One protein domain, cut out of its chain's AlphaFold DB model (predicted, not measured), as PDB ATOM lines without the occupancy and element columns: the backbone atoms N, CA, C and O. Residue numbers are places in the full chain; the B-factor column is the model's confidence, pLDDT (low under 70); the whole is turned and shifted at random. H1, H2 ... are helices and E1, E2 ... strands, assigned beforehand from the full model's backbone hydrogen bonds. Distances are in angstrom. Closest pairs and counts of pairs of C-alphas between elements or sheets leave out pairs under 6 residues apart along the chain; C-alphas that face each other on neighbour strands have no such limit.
ATOM      1  N   ALA A 644     221.646 254.310 165.278       62.59
ATOM      2  CA  ALA A 644     221.437 254.123 163.848       62.59
ATOM      3  C   ALA A 644     220.318 255.030 163.323       62.59
ATOM      4  O   ALA A 644     219.286 255.183 163.962       62.59
ATOM      5  N   ALA A 645     220.482 255.571 162.116       63.31
ATOM      6  CA  ALA A 645     219.405 256.209 161.357       63.31
ATOM      7  C   ALA A 645     219.059 255.293 160.168       63.31
ATOM      8  O   ALA A 645     219.664 255.418 159.099       63.31
ATOM      9  N   PRO A 646     218.201 254.274 160.355       58.19
ATOM     10  CA  PRO A 646     217.993 253.248 159.343       58.19
ATOM     11  C   PRO A 646     217.363 253.832 158.070       58.19
ATOM     12  O   PRO A 646     216.415 254.611 158.125       58.19
ATOM     13  N   ALA A 647     217.899 253.454 156.905       55.59
ATOM     14  CA  ALA A 647     217.410 253.927 155.612       55.59
ATOM     15  C   ALA A 647     215.977 253.427 155.318       55.59
ATOM     16  O   ALA A 647     215.627 252.284 155.620       55.59
ATOM     17  N   ALA A 648     215.179 254.273 154.654       53.62
ATOM     18  CA  ALA A 648     213.727 254.138 154.461       53.62
ATOM     19  C   ALA A 648     213.220 252.836 153.794       53.62
ATOM     20  O   ALA A 648     212.024 252.572 153.815       53.62
ATOM     21  N   ALA A 649     214.088 252.009 153.199       47.81
ATOM     22  CA  ALA A 649     213.676 250.805 152.466       47.81
ATOM     23  C   ALA A 649     213.477 249.550 153.346       47.81
ATOM     24  O   ALA A 649     212.943 248.558 152.859       47.81
ATOM     25  N   ALA A 650     213.894 249.575 154.620       49.72
ATOM     26  CA  ALA A 650     213.791 248.428 155.536       49.72
ATOM     27  C   ALA A 650     213.198 248.758 156.922       49.72
ATOM     28  O   ALA A 650     212.965 247.844 157.710       49.72
ATOM     29  N   ALA A 651     212.927 250.029 157.229       59.53
ATOM     30  CA  ALA A 651     212.391 250.444 158.522       59.53
ATOM     31  C   ALA A 651     210.867 250.629 158.464       59.53
ATOM     32  O   ALA A 651     210.332 251.247 157.545       59.53
ATOM     33  N   ARG A 652     210.155 250.112 159.474       78.38
ATOM     34  CA  ARG A 652     208.709 250.355 159.669       78.38
ATOM     35  C   ARG A 652     208.395 251.829 159.966       78.38
ATOM     36  O   ARG A 652     207.262 252.257 159.782       78.38
ATOM     37  N   TRP A 653     209.418 252.576 160.374       87.25
ATOM     38  CA  TRP A 653     209.407 254.006 160.643       87.25
ATOM     39  C   TRP A 653     210.340 254.736 159.679       87.25
ATOM     40  O   TRP A 653     211.438 254.266 159.392       87.25
ATOM     41  N   THR A 654     209.918 255.901 159.199       88.12
ATOM     42  CA  THR A 654     210.760 256.807 158.409       88.12
ATOM     43  C   THR A 654     211.237 257.945 159.295       88.12
ATOM     44  O   THR A 654     210.414 258.660 159.860       88.12
ATOM     45  N   PHE A 655     212.552 258.129 159.388       87.19
ATOM     46  CA  PHE A 655     213.154 259.223 160.142       87.19
ATOM     47  C   PHE A 655     213.542 260.375 159.212       87.19
ATOM     48  O   PHE A 655     214.040 260.154 158.107       87.19
ATOM     49  N   GLY A 656     213.294 261.604 159.654       85.88
ATOM     50  CA  GLY A 656     213.679 262.834 158.969       85.88
ATOM     51  C   GLY A 656     214.452 263.756 159.907       85.88
ATOM     52  O   GLY A 656     214.221 263.743 161.113       85.88
ATOM     53  N   GLY A 657     215.357 264.570 159.364       84.50
ATOM     54  CA  GLY A 657     216.234 265.411 160.182       84.50
ATOM     55  C   GLY A 657     217.207 264.582 161.028       84.50
ATOM     56  O   GLY A 657     217.649 263.518 160.602       84.50
ATOM     57  N   ASP A 658     217.548 265.080 162.217       84.75
ATOM     58  CA  ASP A 658     218.444 264.400 163.161       84.75
ATOM     59  C   ASP A 658     217.652 263.511 164.135       84.75
ATOM     60  O   ASP A 658     217.505 263.796 165.325       84.75
ATOM     61  N   ALA A 659     217.069 262.449 163.581       87.94
ATOM     62  CA  ALA A 659     216.326 261.430 164.310       87.94
ATOM     63  C   ALA A 659     216.764 260.027 163.880       87.94
ATOM     64  O   ALA A 659     217.216 259.811 162.753       87.94
ATOM     65  N   GLY A 660     216.581 259.058 164.768       88.94
ATOM     66  CA  GLY A 660     216.905 257.665 164.496       88.94
ATOM     67  C   GLY A 660     216.549 256.764 165.667       88.94
ATOM     68  O   GLY A 660     215.745 257.124 166.520       88.94
ATOM     69  N   ILE A 661     217.171 255.594 165.713       88.06
ATOM     70  CA  ILE A 661     217.084 254.636 166.813       88.06
ATOM     71  C   ILE A 661     218.396 254.606 167.597       88.06
ATOM     72  O   ILE A 661     219.483 254.777 167.040       88.06
ATOM     73  N   VAL A 662     218.307 254.386 168.899       86.56
ATOM     74  CA  VAL A 662     219.450 254.366 169.812       86.56
ATOM     75  C   VAL A 662     219.309 253.211 170.795       86.56
ATOM     76  O   VAL A 662     218.212 252.932 171.277       86.56
ATOM     77  N   ALA A 663     220.413 252.526 171.086       84.62
ATOM     78  CA  ALA A 663     220.429 251.440 172.057       84.62
ATOM     79  C   ALA A 663     220.265 251.992 173.481       84.62
ATOM     80  O   ALA A 663     220.957 252.925 173.891       84.62
ATOM     81  N   GLY A 664     219.369 251.397 174.260       79.38
ATOM     82  CA  GLY A 664     219.074 251.842 175.615       79.38
ATOM     83  C   GLY A 664     220.294 251.763 176.533       79.38
ATOM     84  O   GLY A 664     220.975 250.741 176.610       79.38
ATOM     85  N   GLY A 665     220.565 252.843 177.264       72.62
ATOM     86  CA  GLY A 665     221.683 252.931 178.205       72.62
ATOM     87  C   GLY A 665     223.068 252.898 177.553       72.62
ATOM     88  O   GLY A 665     224.061 252.691 178.253       72.62
ATOM     89  N   SER A 666     223.162 253.074 176.232       72.69
ATOM     90  CA  SER A 666     224.452 253.231 175.569       72.69
ATOM     91  C   SER A 666     225.102 254.557 175.974       72.69
ATOM     92  O   SER A 666     224.442 255.591 175.959       72.69
ATOM     93  N   GLY A 667     226.394 254.564 176.304       66.06
ATOM     94  CA  GLY A 667     227.130 255.819 176.499       66.06
ATOM     95  C   GLY A 667     227.310 256.594 175.184       66.06
ATOM     96  O   GLY A 667     227.211 256.018 174.103       66.06
ATOM     97  N   GLY A 668     227.602 257.894 175.257       69.81
ATOM     98  CA  GLY A 668     227.862 258.740 174.083       69.81
ATOM     99  C   GLY A 668     227.147 260.092 174.139       69.81
ATOM    100  O   GLY A 668     226.590 260.455 175.168       69.81
ATOM    101  N   ASP A 669     227.161 260.828 173.024       70.06
ATOM    102  CA  ASP A 669     226.639 262.203 172.937       70.06
ATOM    103  C   ASP A 669     225.119 262.297 173.136       70.06
ATOM    104  O   ASP A 669     224.639 263.269 173.702       70.06
ATOM    105  N   LEU A 670     224.347 261.278 172.733       75.12
ATOM    106  CA  LEU A 670     222.906 261.223 173.014       75.12
ATOM    107  C   LEU A 670     222.630 260.871 174.482       75.12
ATOM    108  O   LEU A 670     221.747 261.479 175.086       75.12
ATOM    109  N   ASN A 671     223.425 259.954 175.054       77.62
ATOM    110  CA  ASN A 671     223.277 259.397 176.404       77.62
ATOM    111  C   ASN A 671     221.816 258.980 176.692       77.62
ATOM    112  O   ASN A 671     221.161 259.625 177.498       77.62
ATOM    113  N   PRO A 672     221.239 257.995 175.982       78.56
ATOM    114  CA  PRO A 672     219.856 257.567 176.186       78.56
ATOM    115  C   PRO A 672     219.601 256.923 177.559       78.56
ATOM    116  O   PRO A 672     220.486 256.265 178.120       78.56
ATOM    117  N   PRO A 673     218.358 256.996 178.071       76.75
ATOM    118  CA  PRO A 673     217.921 256.148 179.175       76.75
ATOM    119  C   PRO A 673     218.027 254.661 178.803       76.75
ATOM    120  O   PRO A 673     218.145 254.292 177.634       76.75
ATOM    121  N   LYS A 674     217.927 253.772 179.798       79.19
ATOM    122  CA  LYS A 674     217.643 252.360 179.505       79.19
ATOM    123  C   LYS A 674     216.286 252.258 178.804       79.19
ATOM    124  O   LYS A 674     215.330 252.897 179.254       79.19
ATOM    125  N   ALA A 675     216.238 251.468 177.730       73.25
ATOM    126  CA  ALA A 675     214.994 251.127 177.052       73.25
ATOM    127  C   ALA A 675     214.080 250.385 178.021       73.25
ATOM    128  O   ALA A 675     214.549 249.634 178.885       73.25
ATOM    129  N   MET A 676     212.796 250.698 177.938       67.88
ATOM    130  CA  MET A 676     211.794 250.150 178.839       67.88
ATOM    131  C   MET A 676     211.139 248.916 178.241       67.88
ATOM    132  O   MET A 676     210.821 247.977 178.974       67.88
ATOM    133  N   GLU A 677     210.977 248.920 176.924       68.00
ATOM    134  CA  GLU A 677     210.622 247.762 176.129       68.00
ATOM    135  C   GLU A 677     211.837 247.391 175.268       68.00
ATOM    136  O   GLU A 677     212.399 248.233 174.583       68.00
ATOM    137  N   GLY A 678     212.304 246.142 175.349       77.69
ATOM    138  CA  GLY A 678     213.409 245.678 174.506       77.69
ATOM    139  C   GLY A 678     214.775 246.318 174.803       77.69
ATOM    140  O   GLY A 678     215.181 246.451 175.963       77.69
ATOM    141  N   ALA A 679     215.540 246.596 173.747       82.50
ATOM    142  CA  ALA A 679     216.939 247.006 173.810       82.50
ATOM    143  C   ALA A 679     217.206 248.409 173.239       82.50
ATOM    144  O   ALA A 679     218.314 248.923 173.429       82.50
ATOM    145  N   GLN A 680     216.250 249.038 172.555       86.06
ATOM    146  CA  GLN A 680     216.448 250.313 171.862       86.06
ATOM    147  C   GLN A 680     215.187 251.187 171.855       86.06
ATOM    148  O   GLN A 680     214.155 250.810 172.377       86.06
ATOM    149  N   MET A 681     215.306 252.420 171.364       87.56
ATOM    150  CA  MET A 681     214.217 253.407 171.311       87.56
ATOM    151  C   MET A 681     214.469 254.418 170.194       87.56
ATOM    152  O   MET A 681     215.590 254.505 169.686       87.56
ATOM    153  N   ALA A 682     213.475 255.230 169.841       89.88
ATOM    154  CA  ALA A 682     213.691 256.363 168.949       89.88
ATOM    155  C   ALA A 682     214.306 257.556 169.694       89.88
ATOM    156  O   ALA A 682     213.963 257.831 170.844       89.88
ATOM    157  N   TYR A 683     215.184 258.295 169.018       88.69
ATOM    158  CA  TYR A 683     215.691 259.586 169.470       88.69
ATOM    159  C   TYR A 683     215.372 260.681 168.452       88.69
ATOM    160  O   TYR A 683     215.352 260.448 167.241       88.69
ATOM    161  N   PHE A 684     215.185 261.893 168.962       88.06
ATOM    162  CA  PHE A 684     214.988 263.107 168.184       88.06
ATOM    163  C   PHE A 684     215.905 264.170 168.762       88.06
ATOM    164  O   PHE A 684     215.741 264.545 169.925       88.06
ATOM    165  N   ARG A 685     216.871 264.650 167.982       82.75
ATOM    166  CA  ARG A 685     217.736 265.752 168.391       82.75
ATOM    167  C   ARG A 685     217.364 267.007 167.623       82.75
ATOM    168  O   ARG A 685     217.304 267.008 166.397       82.75
ATOM    169  N   THR A 686     217.115 268.090 168.340       75.06
ATOM    170  CA  THR A 686     216.803 269.363 167.700       75.06
ATOM    171  C   THR A 686     218.038 269.947 167.016       75.06
ATOM    172  O   THR A 686     219.107 270.086 167.618       75.06
ATOM    173  N   ALA A 687     217.875 270.338 165.752       68.19
ATOM    174  CA  ALA A 687     218.876 271.065 164.981       68.19
ATOM    175  C   ALA A 687     218.299 272.412 164.505       68.19
ATOM    176  O   ALA A 687     217.117 272.481 164.154       68.19
ATOM    177  N   PRO A 688     219.099 273.497 164.458       62.75
ATOM    178  CA  PRO A 688     218.628 274.783 163.955       62.75
ATOM    179  C   PRO A 688     218.079 274.677 162.524       62.75
ATOM    180  O   PRO A 688     218.805 274.307 161.602       62.75
ATOM    181  N   GLY A 689     216.806 275.033 162.330       63.25
ATOM    182  CA  GLY A 689     216.189 275.165 161.005       63.25
ATOM    183  C   GLY A 689     215.689 273.875 160.340       63.25
ATOM    184  O   GLY A 689     215.192 273.956 159.218       63.25
ATOM    185  N   ALA A 690     215.765 272.712 160.996       69.75
ATOM    186  CA  ALA A 690     215.192 271.466 160.478       69.75
ATOM    187  C   ALA A 690     214.611 270.604 161.616       69.75
ATOM    188  O   ALA A 690     215.367 270.203 162.502       69.75
ATOM    189  N   PRO A 691     213.298 270.295 161.613       78.94
ATOM    190  CA  PRO A 691     212.711 269.430 162.627       78.94
ATOM    191  C   PRO A 691     213.208 267.989 162.454       78.94
ATOM    192  O   PRO A 691     213.220 267.444 161.347       78.94
ATOM    193  N   ALA A 692     213.599 267.363 163.560       86.06
ATOM    194  CA  ALA A 692     213.803 265.928 163.637       86.06
ATOM    195  C   ALA A 692     212.432 265.251 163.733       86.06
ATOM    196  O   ALA A 692     211.565 265.722 164.466       86.06
ATOM    197  N   SER A 693     212.204 264.176 162.981       89.06
ATOM    198  CA  SER A 693     210.898 263.518 162.918       89.06
ATOM    199  C   SER A 693     210.989 262.011 162.722       89.06
ATOM    200  O   SER A 693     211.961 261.497 162.175       89.06
ATOM    201  N   ALA A 694     209.939 261.316 163.142       90.81
ATOM    202  CA  ALA A 694     209.728 259.894 162.941       90.81
ATOM    203  C   ALA A 694     208.277 259.696 162.508       90.81
ATOM    204  O   ALA A 694     207.352 260.168 163.168       90.81
ATOM    205  N   THR A 695     208.089 259.027 161.376       91.75
ATOM    206  CA  THR A 695     206.785 258.848 160.736       91.75
ATOM    207  C   THR A 695     206.484 257.370 160.545       91.75
ATOM    208  O   THR A 695     207.341 256.620 160.078       91.75
ATOM    209  N   VAL A 696     205.252 256.963 160.840       91.44
ATOM    210  CA  VAL A 696     204.724 255.625 160.561       91.44
ATOM    211  C   VAL A 696     203.367 255.741 159.880       91.44
ATOM    212  O   VAL A 696     202.569 256.621 160.197       91.44
ATOM    213  N   ARG A 697     203.096 254.847 158.928       90.62
ATOM    214  CA  ARG A 697     201.780 254.731 158.292       90.62
ATOM    215  C   ARG A 697     201.087 253.475 158.783       90.62
ATOM    216  O   ARG A 697     201.672 252.393 158.764       90.62
ATOM    217  N   LEU A 698     199.851 253.644 159.218       87.88
ATOM    218  CA  LEU A 698     198.999 252.627 159.799       87.88
ATOM    219  C   LEU A 698     197.801 252.376 158.892       87.88
ATOM    220  O   LEU A 698     197.286 253.286 158.242       87.88
ATOM    221  N   GLN A 699     197.333 251.133 158.922       86.50
ATOM    222  CA  GLN A 699     196.034 250.756 158.393       86.50
ATOM    223  C   GLN A 699     195.149 250.375 159.575       86.50
ATOM    224  O   GLN A 699     195.342 249.322 160.188       86.50
ATOM    225  N   LEU A 700     194.209 251.247 159.923       80.00
ATOM    226  CA  LEU A 700     193.321 251.031 161.055       80.00
ATOM    227  C   LEU A 700     192.134 250.143 160.652       80.00
ATOM    228  O   LEU A 700     191.645 250.244 159.521       80.00
ATOM    229  N   PRO A 701     191.670 249.249 161.543       62.50
ATOM    230  CA  PRO A 701     190.499 248.431 161.273       62.50
ATOM    231  C   PRO A 701     189.238 249.313 161.227       62.50
ATOM    232  O   PRO A 701     189.103 250.212 162.059       62.50
ATOM    233  N   PRO A 702     188.281 249.056 160.318       57.88
ATOM    234  CA  PRO A 702     187.001 249.750 160.335       57.88
ATOM    235  C   PRO A 702     186.249 249.354 161.609       57.88
ATOM    236  O   PRO A 702     185.844 248.198 161.760       57.88
ATOM    237  N   ARG A 703     186.093 250.291 162.551       55.88
ATOM    238  CA  ARG A 703     185.334 250.052 163.782       55.88
ATOM    239  C   ARG A 703     183.973 250.747 163.712       55.88
ATOM    240  O   ARG A 703     183.919 251.927 163.377       55.88
ATOM    241  N   PRO A 704     182.872 250.030 163.997       42.97
ATOM    242  CA  PRO A 704     181.522 250.486 163.665       42.97
ATOM    243  C   PRO A 704     180.936 251.530 164.627       42.97
ATOM    244  O   PRO A 704     179.811 251.967 164.402       42.97
ATOM    245  N   GLU A 705     181.633 251.898 165.704       48.34
ATOM    246  CA  GLU A 705     181.015 252.593 166.835       48.34
ATOM    247  C   GLU A 705     181.414 254.061 166.996       48.34
ATOM    248  O   GLU A 705     180.518 254.877 167.236       48.34
ATOM    249  N   THR A 706     182.708 254.389 166.892       50.59
ATOM    250  CA  THR A 706     183.210 255.770 167.062       50.59
ATOM    251  C   THR A 706     184.302 256.179 166.066       50.59
ATOM    252  O   THR A 706     184.483 257.369 165.832       50.59
ATOM    253  N   ASN A 707     185.033 255.219 165.477       65.75
ATOM    254  CA  ASN A 707     186.188 255.431 164.582       65.75
ATOM    255  C   ASN A 707     187.255 256.412 165.121       65.75
ATOM    256  O   ASN A 707     188.007 257.023 164.355       65.75
ATOM    257  N   ARG A 708     187.317 256.544 166.450       62.22
ATOM    258  CA  ARG A 708     188.179 257.472 167.178       62.22
ATOM    259  C   ARG A 708     189.302 256.717 167.887       62.22
ATOM    260  O   ARG A 708     189.089 255.656 168.483       62.22
ATOM    261  N   TYR A 709     190.500 257.283 167.811       67.75
ATOM    262  CA  TYR A 709     191.745 256.676 168.263       67.75
ATOM    263  C   TYR A 709     192.602 257.690 169.016       67.75
ATOM    264  O   TYR A 709     192.457 258.892 168.831       67.75
ATOM    265  N   GLY A 710     193.513 257.200 169.844       72.38
ATOM    266  CA  GLY A 710     194.589 257.980 170.449       72.38
ATOM    267  C   GLY A 710     195.874 257.160 170.471       72.38
ATOM    268  O   GLY A 710     195.905 256.025 169.988       72.38
ATOM    269  N   LEU A 711     196.932 257.712 171.050       74.12
ATOM    270  CA  LEU A 711     198.201 257.023 171.253       74.12
ATOM    271  C   LEU A 711     198.497 256.887 172.737       74.12
ATOM    272  O   LEU A 711     198.243 257.807 173.505       74.12
ATOM    273  N   VAL A 712     199.086 255.753 173.095       71.88
ATOM    274  CA  VAL A 712     199.743 255.518 174.379       71.88
ATOM    275  C   VAL A 712     201.218 255.341 174.070       71.88
ATOM    276  O   VAL A 712     201.565 254.529 173.220       71.88
ATOM    277  N   PHE A 713     202.089 256.126 174.685       77.38
ATOM    278  CA  PHE A 713     203.519 256.082 174.381       77.38
ATOM    279  C   PHE A 713     204.352 256.467 175.593       77.38
ATOM    280  O   PHE A 713     203.856 257.062 176.546       77.38
ATOM    281  N   ARG A 714     205.642 256.146 175.567       79.81
ATOM    282  CA  ARG A 714     206.587 256.584 176.590       79.81
ATOM    283  C   ARG A 714     207.553 257.571 175.980       79.81
ATOM    284  O   ARG A 714     208.185 257.279 174.974       79.81
ATOM    285  N   TRP A 715     207.714 258.726 176.610       79.94
ATOM    286  CA  TRP A 715     208.781 259.641 176.232       79.94
ATOM    287  C   TRP A 715     209.479 260.256 177.440       79.94
ATOM    288  O   TRP A 715     208.923 260.355 178.538       79.94
ATOM    289  N   VAL A 716     210.721 260.666 177.229       79.81
ATOM    290  CA  VAL A 716     211.479 261.488 178.169       79.81
ATOM    291  C   VAL A 716     212.306 262.495 177.402       79.81
ATOM    292  O   VAL A 716     212.734 262.251 176.272       79.81
ATOM    293  N   GLN A 717     212.564 263.623 178.048       80.38
ATOM    294  CA  GLN A 717     213.416 264.659 177.498       80.38
ATOM    295  C   GLN A 717     214.692 264.760 178.321       80.38
ATOM    296  O   GLN A 717     214.662 264.907 179.547       80.38
ATOM    297  N   ARG A 718     215.835 264.699 177.638       80.06
ATOM    298  CA  ARG A 718     217.133 264.891 178.274       80.06
ATOM    299  C   ARG A 718     217.205 266.295 178.869       80.06
ATOM    300  O   ARG A 718     217.005 267.284 178.166       80.06
ATOM    301  N   THR A 719     217.527 266.389 180.157       72.81
ATOM    302  CA  THR A 719     217.813 267.679 180.790       72.81
ATOM    303  C   THR A 719     219.095 268.263 180.198       72.81
ATOM    304  O   THR A 719     220.124 267.587 180.150       72.81
ATOM    305  N   LYS A 720     219.042 269.523 179.755       72.12
ATOM    306  CA  LYS A 720     220.205 270.237 179.220       72.12
ATOM    307  C   LYS A 720     221.334 270.295 180.252       72.12
ATOM    308  O   LYS A 720     221.085 270.431 181.452       72.12
ATOM    309  N   SER A 721     222.583 270.214 179.793       67.06
ATOM    310  CA  SER A 721     223.747 270.304 180.680       67.06
ATOM    311  C   SER A 721     223.717 271.609 181.489       67.06
ATOM    312  O   SER A 721     223.579 272.694 180.927       67.06
ATOM    313  N   GLY A 722     223.799 271.498 182.820       66.44
ATOM    314  CA  GLY A 722     223.728 272.634 183.747       66.44
ATOM    315  C   GLY A 722     222.317 273.136 184.093       66.44
ATOM    316  O   GLY A 722     222.199 274.014 184.945       66.44
ATOM    317  N   ALA A 723     221.251 272.583 183.500       67.56
ATOM    318  CA  ALA A 723     219.869 272.937 183.831       67.56
ATOM    319  C   ALA A 723     219.308 272.077 184.979       67.56
ATOM    320  O   ALA A 723     219.632 270.894 185.122       67.56
ATOM    321  N   SER A 724     218.457 272.675 185.822       62.31
ATOM    322  CA  SER A 724     217.789 271.965 186.919       62.31
ATOM    323  C   SER A 724     216.515 271.229 186.484       62.31
ATOM    324  O   SER A 724     216.112 270.275 187.139       62.31
ATOM    325  N   GLU A 725     215.914 271.636 185.374       61.41
ATOM    326  CA  GLU A 725     214.663 271.104 184.835       61.41
ATOM    327  C   GLU A 725     214.811 270.935 183.313       61.41
ATOM    328  O   GLU A 725     215.630 271.637 182.708       61.41
ATOM    329  N   PRO A 726     214.079 270.001 182.683       61.56
ATOM    330  CA  PRO A 726     214.031 269.913 181.233       61.56
ATOM    331  C   PRO A 726     213.198 271.095 180.714       61.56
ATOM    332  O   PRO A 726     212.335 271.626 181.423       61.56
ATOM    333  N   ASP A 727     213.421 271.514 179.474       60.59
ATOM    334  CA  ASP A 727     212.521 272.487 178.861       60.59
ATOM    335  C   ASP A 727     211.117 271.882 178.716       60.59
ATOM    336  O   ASP A 727     210.962 270.690 178.458       60.59
ATOM    337  N   ARG A 728     210.076 272.704 178.895       56.94
ATOM    338  CA  ARG A 728     208.681 272.263 178.756       56.94
ATOM    339  C   ARG A 728     208.388 272.013 177.272       56.94
ATOM    340  O   ARG A 728     208.236 272.973 176.521       56.94
ATOM    341  N   GLY A 729     208.424 270.733 176.899       56.47
ATOM    342  CA  GLY A 729     208.018 270.089 175.648       56.47
ATOM    343  C   GLY A 729     207.657 270.985 174.461       56.47
ATOM    344  O   GLY A 729     206.641 271.675 174.461       56.47
ATOM    345  N   LYS A 730     208.448 270.865 173.388       64.50
ATOM    346  CA  LYS A 730     208.125 271.376 172.049       64.50
ATOM    347  C   LYS A 730     208.102 270.250 171.003       64.50
ATOM    348  O   LYS A 730     208.574 270.424 169.889       64.50
ATOM    349  N   MET A 731     207.638 269.059 171.368       75.69
ATOM    350  CA  MET A 731     207.372 267.997 170.391       75.69
ATOM    351  C   MET A 731     205.940 268.128 169.892       75.69
ATOM    352  O   MET A 731     205.048 268.429 170.682       75.69
ATOM    353  N   LYS A 732     205.727 267.865 168.606       83.50
ATOM    354  CA  LYS A 732     204.408 267.730 168.005       83.50
ATOM    355  C   LYS A 732     204.146 266.289 167.628       83.50
ATOM    356  O   LYS A 732     205.020 265.608 167.091       83.50
ATOM    357  N   ILE A 733     202.927 265.850 167.888       87.38
ATOM    358  CA  ILE A 733     202.401 264.583 167.407       87.38
ATOM    359  C   ILE A 733     201.329 264.928 166.389       87.38
ATOM    360  O   ILE A 733     200.372 265.621 166.711       87.38
ATOM    361  N   LEU A 734     201.502 264.473 165.156       90.69
ATOM    362  CA  LEU A 734     200.577 264.720 164.064       90.69
ATOM    363  C   LEU A 734     199.919 263.406 163.647       90.69
ATOM    364  O   LEU A 734     200.619 262.425 163.399       90.69
ATOM    365  N   ALA A 735     198.595 263.403 163.505       89.50
ATOM    366  CA  ALA A 735     197.840 262.349 162.834       89.50
ATOM    367  C   ALA A 735     197.226 262.922 161.553       89.50
ATOM    368  O   ALA A 735     196.418 263.845 161.609       89.50
ATOM    369  N   ASN A 736     197.642 262.421 160.386       90.44
ATOM    370  CA  ASN A 736     197.240 262.943 159.071       90.44
ATOM    371  C   ASN A 736     197.447 264.467 158.925       90.44
ATOM    372  O   ASN A 736     196.682 265.153 158.250       90.44
ATOM    373  N   GLY A 737     198.489 265.005 159.569       87.88
ATOM    374  CA  GLY A 737     198.804 266.438 159.585       87.88
ATOM    375  C   GLY A 737     198.077 267.253 160.662       87.88
ATOM    376  O   GLY A 737     198.413 268.422 160.847       87.88
ATOM    377  N   THR A 738     197.138 266.657 161.400       85.94
ATOM    378  CA  THR A 738     196.444 267.291 162.530       85.94
ATOM    379  C   THR A 738     197.245 267.127 163.813       85.94
ATOM    380  O   THR A 738     197.643 266.016 164.147       85.94
ATOM    381  N   ASP A 739     197.453 268.220 164.547       86.50
ATOM    382  CA  ASP A 739     198.172 268.217 165.823       86.50
ATOM    383  C   ASP A 739     197.335 267.589 166.945       86.50
ATOM    384  O   ASP A 739     196.289 268.117 167.326       86.50
ATOM    385  N   ILE A 740     197.824 266.463 167.457       79.38
ATOM    386  CA  ILE A 740     197.243 265.667 168.541       79.38
ATOM    387  C   ILE A 740     198.152 265.629 169.776       79.38
ATOM    388  O   ILE A 740     198.100 264.705 170.589       79.38
ATOM    389  N   THR A 741     199.039 266.611 169.909       78.00
ATOM    390  CA  THR A 741     199.943 266.705 171.055       78.00
ATOM    391  C   THR A 741     199.143 266.892 172.351       78.00
ATOM    392  O   THR A 741     198.269 267.761 172.379       78.00
ATOM    393  N   PRO A 742     199.440 266.129 173.424       67.12
ATOM    394  CA  PRO A 742     198.741 266.247 174.703       67.12
ATOM    395  C   PRO A 742     198.714 267.688 175.239       67.12
ATOM    396  O   PRO A 742     199.746 268.370 175.260       67.12
ATOM    397  N   ARG A 743     197.547 268.159 175.702       60.50
ATOM    398  CA  ARG A 743     197.356 269.530 176.206       60.50
ATOM    399  C   ARG A 743     197.229 269.568 177.728       60.50
ATOM    400  O   ARG A 743     196.141 269.528 178.283       60.50
ATOM    401  N   GLY A 744     198.346 269.774 178.419       53.19
ATOM    402  CA  GLY A 744     198.344 269.889 179.877       53.19
ATOM    403  C   GLY A 744     199.744 270.052 180.457       53.19
ATOM    404  O   GLY A 744     200.743 269.674 179.849       53.19
ATOM    405  N   GLY A 745     199.849 270.650 181.648       47.19
ATOM    406  CA  GLY A 745     201.131 270.765 182.357       47.19
ATOM    407  C   GLY A 745     201.637 269.437 182.939       47.19
ATOM    408  O   GLY A 745     202.827 269.326 183.219       47.19
ATOM    409  N   ALA A 746     200.746 268.452 183.119       46.31
ATOM    410  CA  ALA A 746     201.050 267.129 183.667       46.31
ATOM    411  C   ALA A 746     201.526 266.116 182.604       46.31
ATOM    412  O   ALA A 746     202.186 265.145 182.961       46.31
ATOM    413  N   ASP A 747     201.276 266.389 181.320       54.25
ATOM    414  CA  ASP A 747     201.564 265.490 180.186       54.25
ATOM    415  C   ASP A 747     202.859 265.857 179.439       54.25
ATOM    416  O   ASP A 747     203.120 265.422 178.317       54.25
ATOM    417  N   GLN A 748     203.694 266.682 180.074       59.72
ATOM    418  CA  GLN A 748     205.017 267.061 179.584       59.72
ATOM    419  C   GLN A 748     206.015 265.910 179.778       59.72
ATOM    420  O   GLN A 748     205.955 265.236 180.812       59.72
ATOM    421  N   PRO A 749     206.965 265.695 178.845       62.34
ATOM    422  CA  PRO A 749     207.964 264.645 178.994       62.34
ATOM    423  C   PRO A 749     208.742 264.832 180.296       62.34
ATOM    424  O   PRO A 749     209.265 265.910 180.583       62.34
ATOM    425  N   GLN A 750     208.827 263.763 181.089       66.81
ATOM    426  CA  GLN A 750     209.595 263.759 182.325       66.81
ATOM    427  C   GLN A 750     211.064 264.104 182.023       66.81
ATOM    428  O   GLN A 750     211.623 263.608 181.032       66.81
ATOM    429  N   PRO A 751     211.722 264.898 182.890       69.31
ATOM    430  CA  PRO A 751     213.157 265.082 182.803       69.31
ATOM    431  C   PRO A 751     213.871 263.760 182.947       69.31
ATOM    432  O   PRO A 751     213.639 263.015 183.900       69.31
ATOM    433  N   TRP A 752     214.841 263.547 182.074       72.94
ATOM    434  CA  TRP A 752     215.807 262.489 182.247       72.94
ATOM    435  C   TRP A 752     217.219 263.043 182.450       72.94
ATOM    436  O   TRP A 752     217.676 263.940 181.732       72.94
ATOM    437  N   ARG A 753     217.908 262.475 183.446       71.38
ATOM    438  CA  ARG A 753     219.326 262.687 183.754       71.38
ATOM    439  C   ARG A 753     220.015 261.340 183.901       71.38
ATOM    440  O   ARG A 753     219.397 260.373 184.349       71.38
ATOM    441  N   GLU A 754     221.311 261.311 183.619       65.69
ATOM    442  CA  GLU A 754     222.137 260.120 183.796       65.69
ATOM    443  C   GLU A 754     221.983 259.528 185.209       65.69
ATOM    444  O   GLU A 754     221.982 260.247 186.209       65.69
ATOM    445  N   GLY A 755     221.779 258.209 185.282       59.97
ATOM    446  CA  GLY A 755     221.546 257.485 186.537       59.97
ATOM    447  C   GLY A 755     220.129 257.591 187.118       59.97
ATOM    448  O   GLY A 755     219.855 256.948 188.129       59.97
ATOM    449  N   SER A 756     219.218 258.351 186.499       60.31
ATOM    450  CA  SER A 756     217.808 258.411 186.914       60.31
ATOM    451  C   SER A 756     216.982 257.303 186.252       60.31
ATOM    452  O   SER A 756     217.106 257.058 185.051       60.31
ATOM    453  N   GLU A 757     216.112 256.649 187.026       58.22
ATOM    454  CA  GLU A 757     215.051 255.796 186.478       58.22
ATOM    455  C   GLU A 757     213.982 256.659 185.790       58.22
ATOM    456  O   GLU A 757     213.804 257.830 186.140       58.22
ATOM    457  N   TRP A 758     213.235 256.087 184.838       63.22
ATOM    458  CA  TRP A 758     211.992 256.701 184.362       63.22
ATOM    459  C   TRP A 758     211.059 256.863 185.576       63.22
ATOM    460  O   TRP A 758     210.551 255.874 186.108       63.22
ATOM    461  N   LYS A 759     210.887 258.085 186.089       52.06
ATOM    462  CA  LYS A 759     210.046 258.303 187.273       52.06
ATOM    463  C   LYS A 759     208.571 258.084 186.926       52.06
ATOM    464  O   LYS A 759     208.084 258.600 185.925       52.06
ATOM    465  N   ARG A 760     207.870 257.358 187.805       45.19
ATOM    466  CA  ARG A 760     206.414 257.145 187.768       45.19
ATOM    467  C   ARG A 760     205.684 258.484 187.901       45.19
ATOM    468  O   ARG A 760     205.900 259.194 188.888       45.19
ATOM    469  N   LEU A 761     204.790 258.796 186.965       41.09
ATOM    470  CA  LEU A 761     203.771 259.831 187.140       41.09
ATOM    471  C   LEU A 761     202.756 259.324 188.178       41.09
ATOM    472  O   LEU A 761     201.753 258.702 187.861       41.09
ATOM    473  N   ASN A 762     203.052 259.559 189.459       37.69
ATOM    474  CA  ASN A 762     202.253 259.114 190.605       37.69
ATOM    475  C   ASN A 762     202.041 257.590 190.724       37.69
ATOM    476  O   ASN A 762     202.313 256.789 189.840       37.69
ATOM    477  N   TYR A 763     201.553 257.164 191.890       32.88
ATOM    478  CA  TYR A 763     201.265 255.757 192.209       32.88
ATOM    479  C   TYR A 763     200.135 255.143 191.343       32.88
ATOM    480  O   TYR A 763     199.855 253.954 191.476       32.88
ATOM    481  N   TRP A 764     199.486 255.946 190.485       39.22
ATOM    482  CA  TRP A 764     198.163 255.686 189.898       39.22
ATOM    483  C   TRP A 764     198.102 255.757 188.362       39.22
ATOM    484  O   TRP A 764     197.188 255.179 187.782       39.22
ATOM    485  N   GLN A 765     199.057 256.413 187.696       42.84
ATOM    486  CA  GLN A 765     199.181 256.422 186.235       42.84
ATOM    487  C   GLN A 765     200.459 255.646 185.889       42.84
ATOM    488  O   GLN A 765     201.485 255.795 186.549       42.84
ATOM    489  N   GLY A 766     200.398 254.722 184.928       51.91
ATOM    490  CA  GLY A 766     201.590 253.987 184.484       51.91
ATOM    491  C   GLY A 766     202.672 254.918 183.911       51.91
ATOM    492  O   GLY A 766     202.501 256.130 183.850       51.91
ATOM    493  N   ASN A 767     203.788 254.360 183.435       58.97
ATOM    494  CA  ASN A 767     204.883 255.126 182.811       58.97
ATOM    495  C   ASN A 767     204.539 255.668 181.397       58.97
ATOM    496  O   ASN A 767     205.443 255.818 180.577       58.97
ATOM    497  N   TYR A 768     203.262 255.916 181.096       64.31
ATOM    498  CA  TYR A 768     202.754 256.223 179.758       64.31
ATOM    499  C   TYR A 768     202.153 257.627 179.664       64.31
ATOM    500  O   TYR A 768     201.601 258.148 180.631       64.31
ATOM    501  N   TYR A 769     202.231 258.187 178.464       68.62
ATOM    502  CA  TYR A 769     201.617 259.428 178.016       68.62
ATOM    503  C   TYR A 769     200.527 259.112 177.005       68.62
ATOM    504  O   TYR A 769     200.593 258.093 176.313       68.62
ATOM    505  N   PHE A 770     199.559 260.017 176.906       67.94
ATOM    506  CA  PHE A 770     198.407 259.882 176.029       67.94
ATOM    507  C   PHE A 770     198.363 261.053 175.056       67.94
ATOM    508  O   PHE A 770     198.583 262.190 175.460       67.94
ATOM    509  N   SER A 771     198.110 260.791 173.776       68.38
ATOM    510  CA  SER A 771     197.835 261.868 172.819       68.38
ATOM    511  C   SER A 771     196.399 262.368 172.961       68.38
ATOM    512  O   SER A 771     195.531 261.652 173.464       68.38
ATOM    513  N   GLU A 772     196.117 263.538 172.393       64.88
ATOM    514  CA  GLU A 772     194.744 263.881 172.019       64.88
ATOM    515  C   GLU A 772     194.197 262.831 171.042       64.88
ATOM    516  O   GLU A 772     194.947 262.123 170.348       64.88
ATOM    517  N   THR A 773     192.874 262.716 170.973       67.00
ATOM    518  CA  THR A 773     192.246 261.770 170.049       67.00
ATOM    519  C   THR A 773     192.190 262.306 168.619       67.00
ATOM    520  O   THR A 773     192.109 263.511 168.396       67.00
ATOM    521  N   PHE A 774     192.161 261.403 167.643       72.94
ATOM    522  CA  PHE A 774     191.895 261.694 166.237       72.94
ATOM    523  C   PHE A 774     190.904 260.694 165.648       72.94
ATOM    524  O   PHE A 774     190.722 259.586 166.158       72.94
ATOM    525  N   GLU A 775     190.276 261.080 164.544       74.69
ATOM    526  CA  GLU A 775     189.371 260.213 163.796       74.69
ATOM    527  C   GLU A 775     190.095 259.602 162.599       74.69
ATOM    528  O   GLU A 775     190.832 260.278 161.876       74.69
ATOM    529  N   ALA A 776     189.901 258.302 162.397       74.25
ATOM    530  CA  ALA A 776     190.419 257.640 161.212       74.25
ATOM    531  C   ALA A 776     189.548 257.999 159.995       74.25
ATOM    532  O   ALA A 776     188.320 258.043 160.112       74.25
ATOM    533  N   PRO A 777     190.134 258.217 158.807       80.19
ATOM    534  CA  PRO A 777     189.344 258.365 157.593       80.19
ATOM    535  C   PRO A 777     188.583 257.064 157.264       80.19
ATOM    536  O   PRO A 777     188.925 255.998 157.783       80.19
ATOM    537  N   PRO A 778     187.546 257.111 156.404       74.38
ATOM    538  CA  PRO A 778     186.723 255.938 156.079       74.38
ATOM    539  C   PRO A 778     187.500 254.751 155.494       74.38
ATOM    540  O   PRO A 778     187.067 253.609 155.613       74.38
ATOM    541  N   ASP A 779     188.639 255.016 154.856       79.19
ATOM    542  CA  ASP A 779     189.552 254.008 154.318       79.19
ATOM    543  C   ASP A 779     190.557 253.483 155.361       79.19
ATOM    544  O   ASP A 779     191.331 252.578 155.057       79.19
ATOM    545  N   GLY A 780     190.545 254.017 156.587       78.44
ATOM    546  CA  GLY A 780     191.382 253.612 157.717       78.44
ATOM    547  C   GLY A 780     192.854 254.023 157.615       78.44
ATOM    548  O   GLY A 780     193.642 253.637 158.480       78.44
ATOM    549  N   GLY A 781     193.247 254.775 156.583       88.88
ATOM    550  CA  GLY A 781     194.635 255.183 156.360       88.88
ATOM    551  C   GLY A 781     195.073 256.303 157.304       88.88
ATOM    552  O   GLY A 781     194.517 257.400 157.280       88.88
ATOM    553  N   VAL A 782     196.090 256.057 158.133       89.81
ATOM    554  CA  VAL A 782     196.590 257.062 159.088       89.81
ATOM    555  C   VAL A 782     198.106 257.181 159.025       89.81
ATOM    556  O   VAL A 782     198.823 256.199 159.174       89.81
ATOM    557  N   GLU A 783     198.609 258.396 158.846       93.62
ATOM    558  CA  GLU A 783     200.012 258.756 159.027       93.62
ATOM    559  C   GLU A 783     200.200 259.384 160.409       93.62
ATOM    560  O   GLU A 783     199.634 260.437 160.696       93.62
ATOM    561  N   LEU A 784     200.998 258.739 161.260       93.12
ATOM    562  CA  LEU A 784     201.437 259.298 162.534       93.12
ATOM    563  C   LEU A 784     202.844 259.858 162.378       93.12
ATOM    564  O   LEU A 784     203.736 259.161 161.891       93.12
ATOM    565  N   ARG A 785     203.059 261.089 162.834       92.44
ATOM    566  CA  ARG A 785     204.356 261.759 162.783       92.44
ATOM    567  C   ARG A 785     204.668 262.437 164.107       92.44
ATOM    568  O   ARG A 785     203.952 263.332 164.535       92.44
ATOM    569  N   PHE A 786     205.773 262.034 164.717       91.12
ATOM    570  CA  PHE A 786     206.374 262.716 165.858       91.12
ATOM    571  C   PHE A 786     207.444 263.655 165.323       91.12
ATOM    572  O   PHE A 786     208.268 263.221 164.516       91.12
ATOM    573  N   GLU A 787     207.453 264.917 165.736       88.31
ATOM    574  CA  GLU A 787     208.474 265.869 165.304       88.31
ATOM    575  C   GLU A 787     208.853 266.891 166.370       88.31
ATOM    576  O   GLU A 787     208.033 267.294 167.190       88.31
ATOM    577  N   THR A 788     210.103 267.341 166.345       81.50
ATOM    578  CA  THR A 788     210.580 268.425 167.203       81.50
ATOM    579  C   THR A 788     210.192 269.787 166.637       81.50
ATOM    580  O   THR A 788     210.313 270.008 165.433       81.50
ATOM    581  N   ASP A 789     209.866 270.751 167.490       69.62
ATOM    582  CA  ASP A 789     209.781 272.160 167.110       69.62
ATOM    583  C   ASP A 789     211.172 272.725 166.772       69.62
ATOM    584  O   ASP A 789     212.210 272.304 167.278       69.62
ATOM    585  N   THR A 790     211.186 273.721 165.900       63.91
ATOM    586  CA  THR A 790     212.371 274.235 165.202       63.91
ATOM    587  C   THR A 790     213.233 275.211 166.017       63.91
ATOM    588  O   THR A 790     214.200 275.760 165.489       63.91
ATOM    589  N   ALA A 791     212.898 275.456 167.290       56.97
ATOM    590  CA  ALA A 791     213.319 276.671 167.993       56.97
ATOM    591  C   ALA A 791     214.456 276.533 169.030       56.97
ATOM    592  O   ALA A 791     214.938 277.566 169.488       56.97
ATOM    593  N   ASP A 792     214.888 275.333 169.437       61.81
ATOM    594  CA  ASP A 792     215.910 275.178 170.495       61.81
ATOM    595  C   ASP A 792     217.021 274.212 170.086       61.81
ATOM    596  O   ASP A 792     216.729 273.091 169.696       61.81
ATOM    597  N   ALA A 793     218.286 274.616 170.166       60.78
ATOM    598  CA  ALA A 793     219.418 273.744 169.848       60.78
ATOM    599  C   ALA A 793     219.837 272.947 171.097       60.78
ATOM    600  O   ALA A 793     219.887 273.528 172.183       60.78
ATOM    601  N   ASP A 794     220.202 271.666 170.927       68.06
ATOM    602  CA  ASP A 794     220.734 270.758 171.974       68.06
ATOM    603  C   ASP A 794     219.688 270.010 172.840       68.06
ATOM    604  O   ASP A 794     220.007 269.456 173.897       68.06
ATOM    605  N   GLN A 795     218.430 269.932 172.393       76.69
ATOM    606  CA  GLN A 795     217.421 269.081 173.031       76.69
ATOM    607  C   GLN A 795     217.422 267.686 172.408       76.69
ATOM    608  O   GLN A 795     217.492 267.538 171.190       76.69
ATOM    609  N   VAL A 796     217.313 266.663 173.258       81.50
ATOM    610  CA  VAL A 796     217.140 265.272 172.831       81.50
ATOM    611  C   VAL A 796     215.907 264.702 173.512       81.50
ATOM    612  O   VAL A 796     215.804 264.724 174.742       81.50
ATOM    613  N   VAL A 797     214.980 264.200 172.705       84.00
ATOM    614  CA  VAL A 797     213.794 263.474 173.156       84.00
ATOM    615  C   VAL A 797     213.963 262.012 172.796       84.00
ATOM    616  O   VAL A 797     214.428 261.690 171.704       84.00
ATOM    617  N   PHE A 798     213.568 261.142 173.713       86.00
ATOM    618  CA  PHE A 798     213.513 259.707 173.494       86.00
ATOM    619  C   PHE A 798     212.061 259.244 173.517       86.00
ATOM    620  O   PHE A 798     211.300 259.694 174.374       86.00
ATOM    621  N   LEU A 799     211.690 258.366 172.586       87.56
ATOM    622  CA  LEU A 799     210.342 257.822 172.420       87.56
ATOM    623  C   LEU A 799     210.414 256.298 172.353       87.56
ATOM    624  O   LEU A 799     211.220 255.750 171.602       87.56
ATOM    625  N   ASP A 800     209.553 255.639 173.113       85.19
ATOM    626  CA  ASP A 800     209.490 254.188 173.240       85.19
ATOM    627  C   ASP A 800     208.022 253.728 173.373       85.19
ATOM    628  O   ASP A 800     207.149 254.520 173.746       85.19
ATOM    629  N   GLU A 801     207.757 252.462 173.057       82.38
ATOM    630  CA  GLU A 801     206.463 251.778 173.205       82.38
ATOM    631  C   GLU A 801     205.261 252.575 172.646       82.38
ATOM    632  O   GLU A 801     204.288 252.858 173.344       82.38
ATOM    633  N   VAL A 802     205.313 252.971 171.368       85.19
ATOM    634  CA  VAL A 802     204.199 253.697 170.729       85.19
ATOM    635  C   VAL A 802     203.076 252.731 170.368       85.19
ATOM    636  O   VAL A 802     203.180 251.950 169.423       85.19
ATOM    637  N   GLN A 803     201.965 252.818 171.083       80.44
ATOM    638  CA  GLN A 803     200.796 251.971 170.910       80.44
ATOM    639  C   GLN A 803     199.577 252.800 170.512       80.44
ATOM    640  O   GLN A 803     199.422 253.959 170.892       80.44
ATOM    641  N   LEU A 804     198.686 252.190 169.734       78.94
ATOM    642  CA  LEU A 804     197.401 252.783 169.391       78.94
ATOM    643  C   LEU A 804     196.385 252.422 170.473       78.94
ATOM    644  O   LEU A 804     196.285 251.252 170.835       78.94
ATOM    645  N   THR A 805     195.593 253.388 170.928       61.78
ATOM    646  CA  THR A 805     194.433 253.155 171.792       61.78
ATOM    647  C   THR A 805     193.125 253.493 171.085       61.78
ATOM    648  O   THR A 805     193.070 254.362 170.214       61.78
ATOM    649  N   SER A 806     192.059 252.780 171.439       61.62
ATOM    650  CA  SER A 806     190.694 253.059 171.018       61.62
ATOM    651  C   SER A 806     189.721 252.767 172.157       61.62
ATOM    652  O   SER A 806     189.804 251.730 172.818       61.62
ATOM    653  N   ILE A 807     188.733 253.644 172.317       51.22
ATOM    654  CA  ILE A 807     187.599 253.444 173.228       51.22
ATOM    655  C   ILE A 807     186.870 252.134 172.889       51.22
ATOM    656  O   ILE A 807     186.569 251.327 173.766       51.22
ATOM    657  N   ASP A 808     186.696 251.850 171.599       53.19
ATOM    658  CA  ASP A 808     186.075 250.613 171.129       53.19
ATOM    659  C   ASP A 808     186.901 249.374 171.555       53.19
ATOM    660  O   ASP A 808     186.364 248.286 171.728       53.19
ATOM    661  N   ALA A 809     188.227 249.495 171.712       52.06
ATOM    662  CA  ALA A 809     189.112 248.396 172.124       52.06
ATOM    663  C   ALA A 809     189.185 248.226 173.640       52.06
ATOM    664  O   ALA A 809     189.318 247.097 174.116       52.06
ATOM    665  N   PHE A 810     189.070 249.331 174.375       44.59
ATOM    666  CA  PHE A 810     188.864 249.327 175.817       44.59
ATOM    667  C   PHE A 810     187.601 248.525 176.164       44.59
ATOM    668  O   PHE A 810     187.657 247.612 176.986       44.59
ATOM    669  N   TYR A 811     186.491 248.771 175.456       44.25
ATOM    670  CA  TYR A 811     185.234 248.047 175.670       44.25
ATOM    671  C   TYR A 811     185.230 246.617 175.105       44.25
ATOM    672  O   TYR A 811     184.743 245.701 175.769       44.25
ATOM    673  N   ALA A 812     185.821 246.381 173.927       47.03
ATOM    674  CA  ALA A 812     185.903 245.039 173.334       47.03
ATOM    675  C   ALA A 812     186.836 244.076 174.095       47.03
ATOM    676  O   ALA A 812     186.673 242.861 173.989       47.03
ATOM    677  N   GLY A 813     187.799 244.595 174.869       36.56
ATOM    678  CA  GLY A 813     188.712 243.796 175.697       36.56
ATOM    679  C   GLY A 813     188.035 243.066 176.862       36.56
ATOM    680  O   GLY A 813     188.654 242.201 177.482       36.56
ATOM    681  N   GLY A 814     186.764 243.381 177.131       37.19
ATOM    682  CA  GLY A 814     185.990 242.823 178.227       37.19
ATOM    683  C   GLY A 814     186.388 243.401 179.587       37.19
ATOM    684  O   GLY A 814     187.557 243.636 179.898       37.19
TER     685      GLY A 814
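Overview. This is residues 644 to 814 of the 836 residues of an uncharacterized protein of Verrucomicrobiales bacterium (UniProt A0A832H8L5). Amid little regular structure, two sheets make a sandwich: strongly twisted, mixed E2 E3 E9 E5 E7 and antiparallel E1 E4 E8 E6. The printed part has 171 residues, with nine named strands, then H1: mostly strand, 64 residues in named elements. It is compact, radius of gyration of the C-alphas 16.2 A, spanning 51 by 41 by 29 A.

Along the chain. Find E5, residues 708 to 718, 31.9 A long, from C-alpha 708 at (188.179, 257.472, 167.178). Its sheet also holds E9, 796 to 805, E7, 750 to 752, E3, 680 to 685, and E2, 659 to 663. Look in the other for E1, 654 to 656, E4, 693 to 699, E8, 781 to 788, and E6, 731 to 735. H1, 807 to 812, ends at (185.903, 245.039, 173.334).

Arrangement. E9 is E5's antiparallel neighbour, N 712 and O 803 2.9 A apart. The sheets' facing parts are 9.1 A centre to centre. H1 only grazes E5's sheet.

Size, cuts and confidence. The printed part has no cut; E7 to E8 is a long link. pLDDT is under 70 in 81 residues.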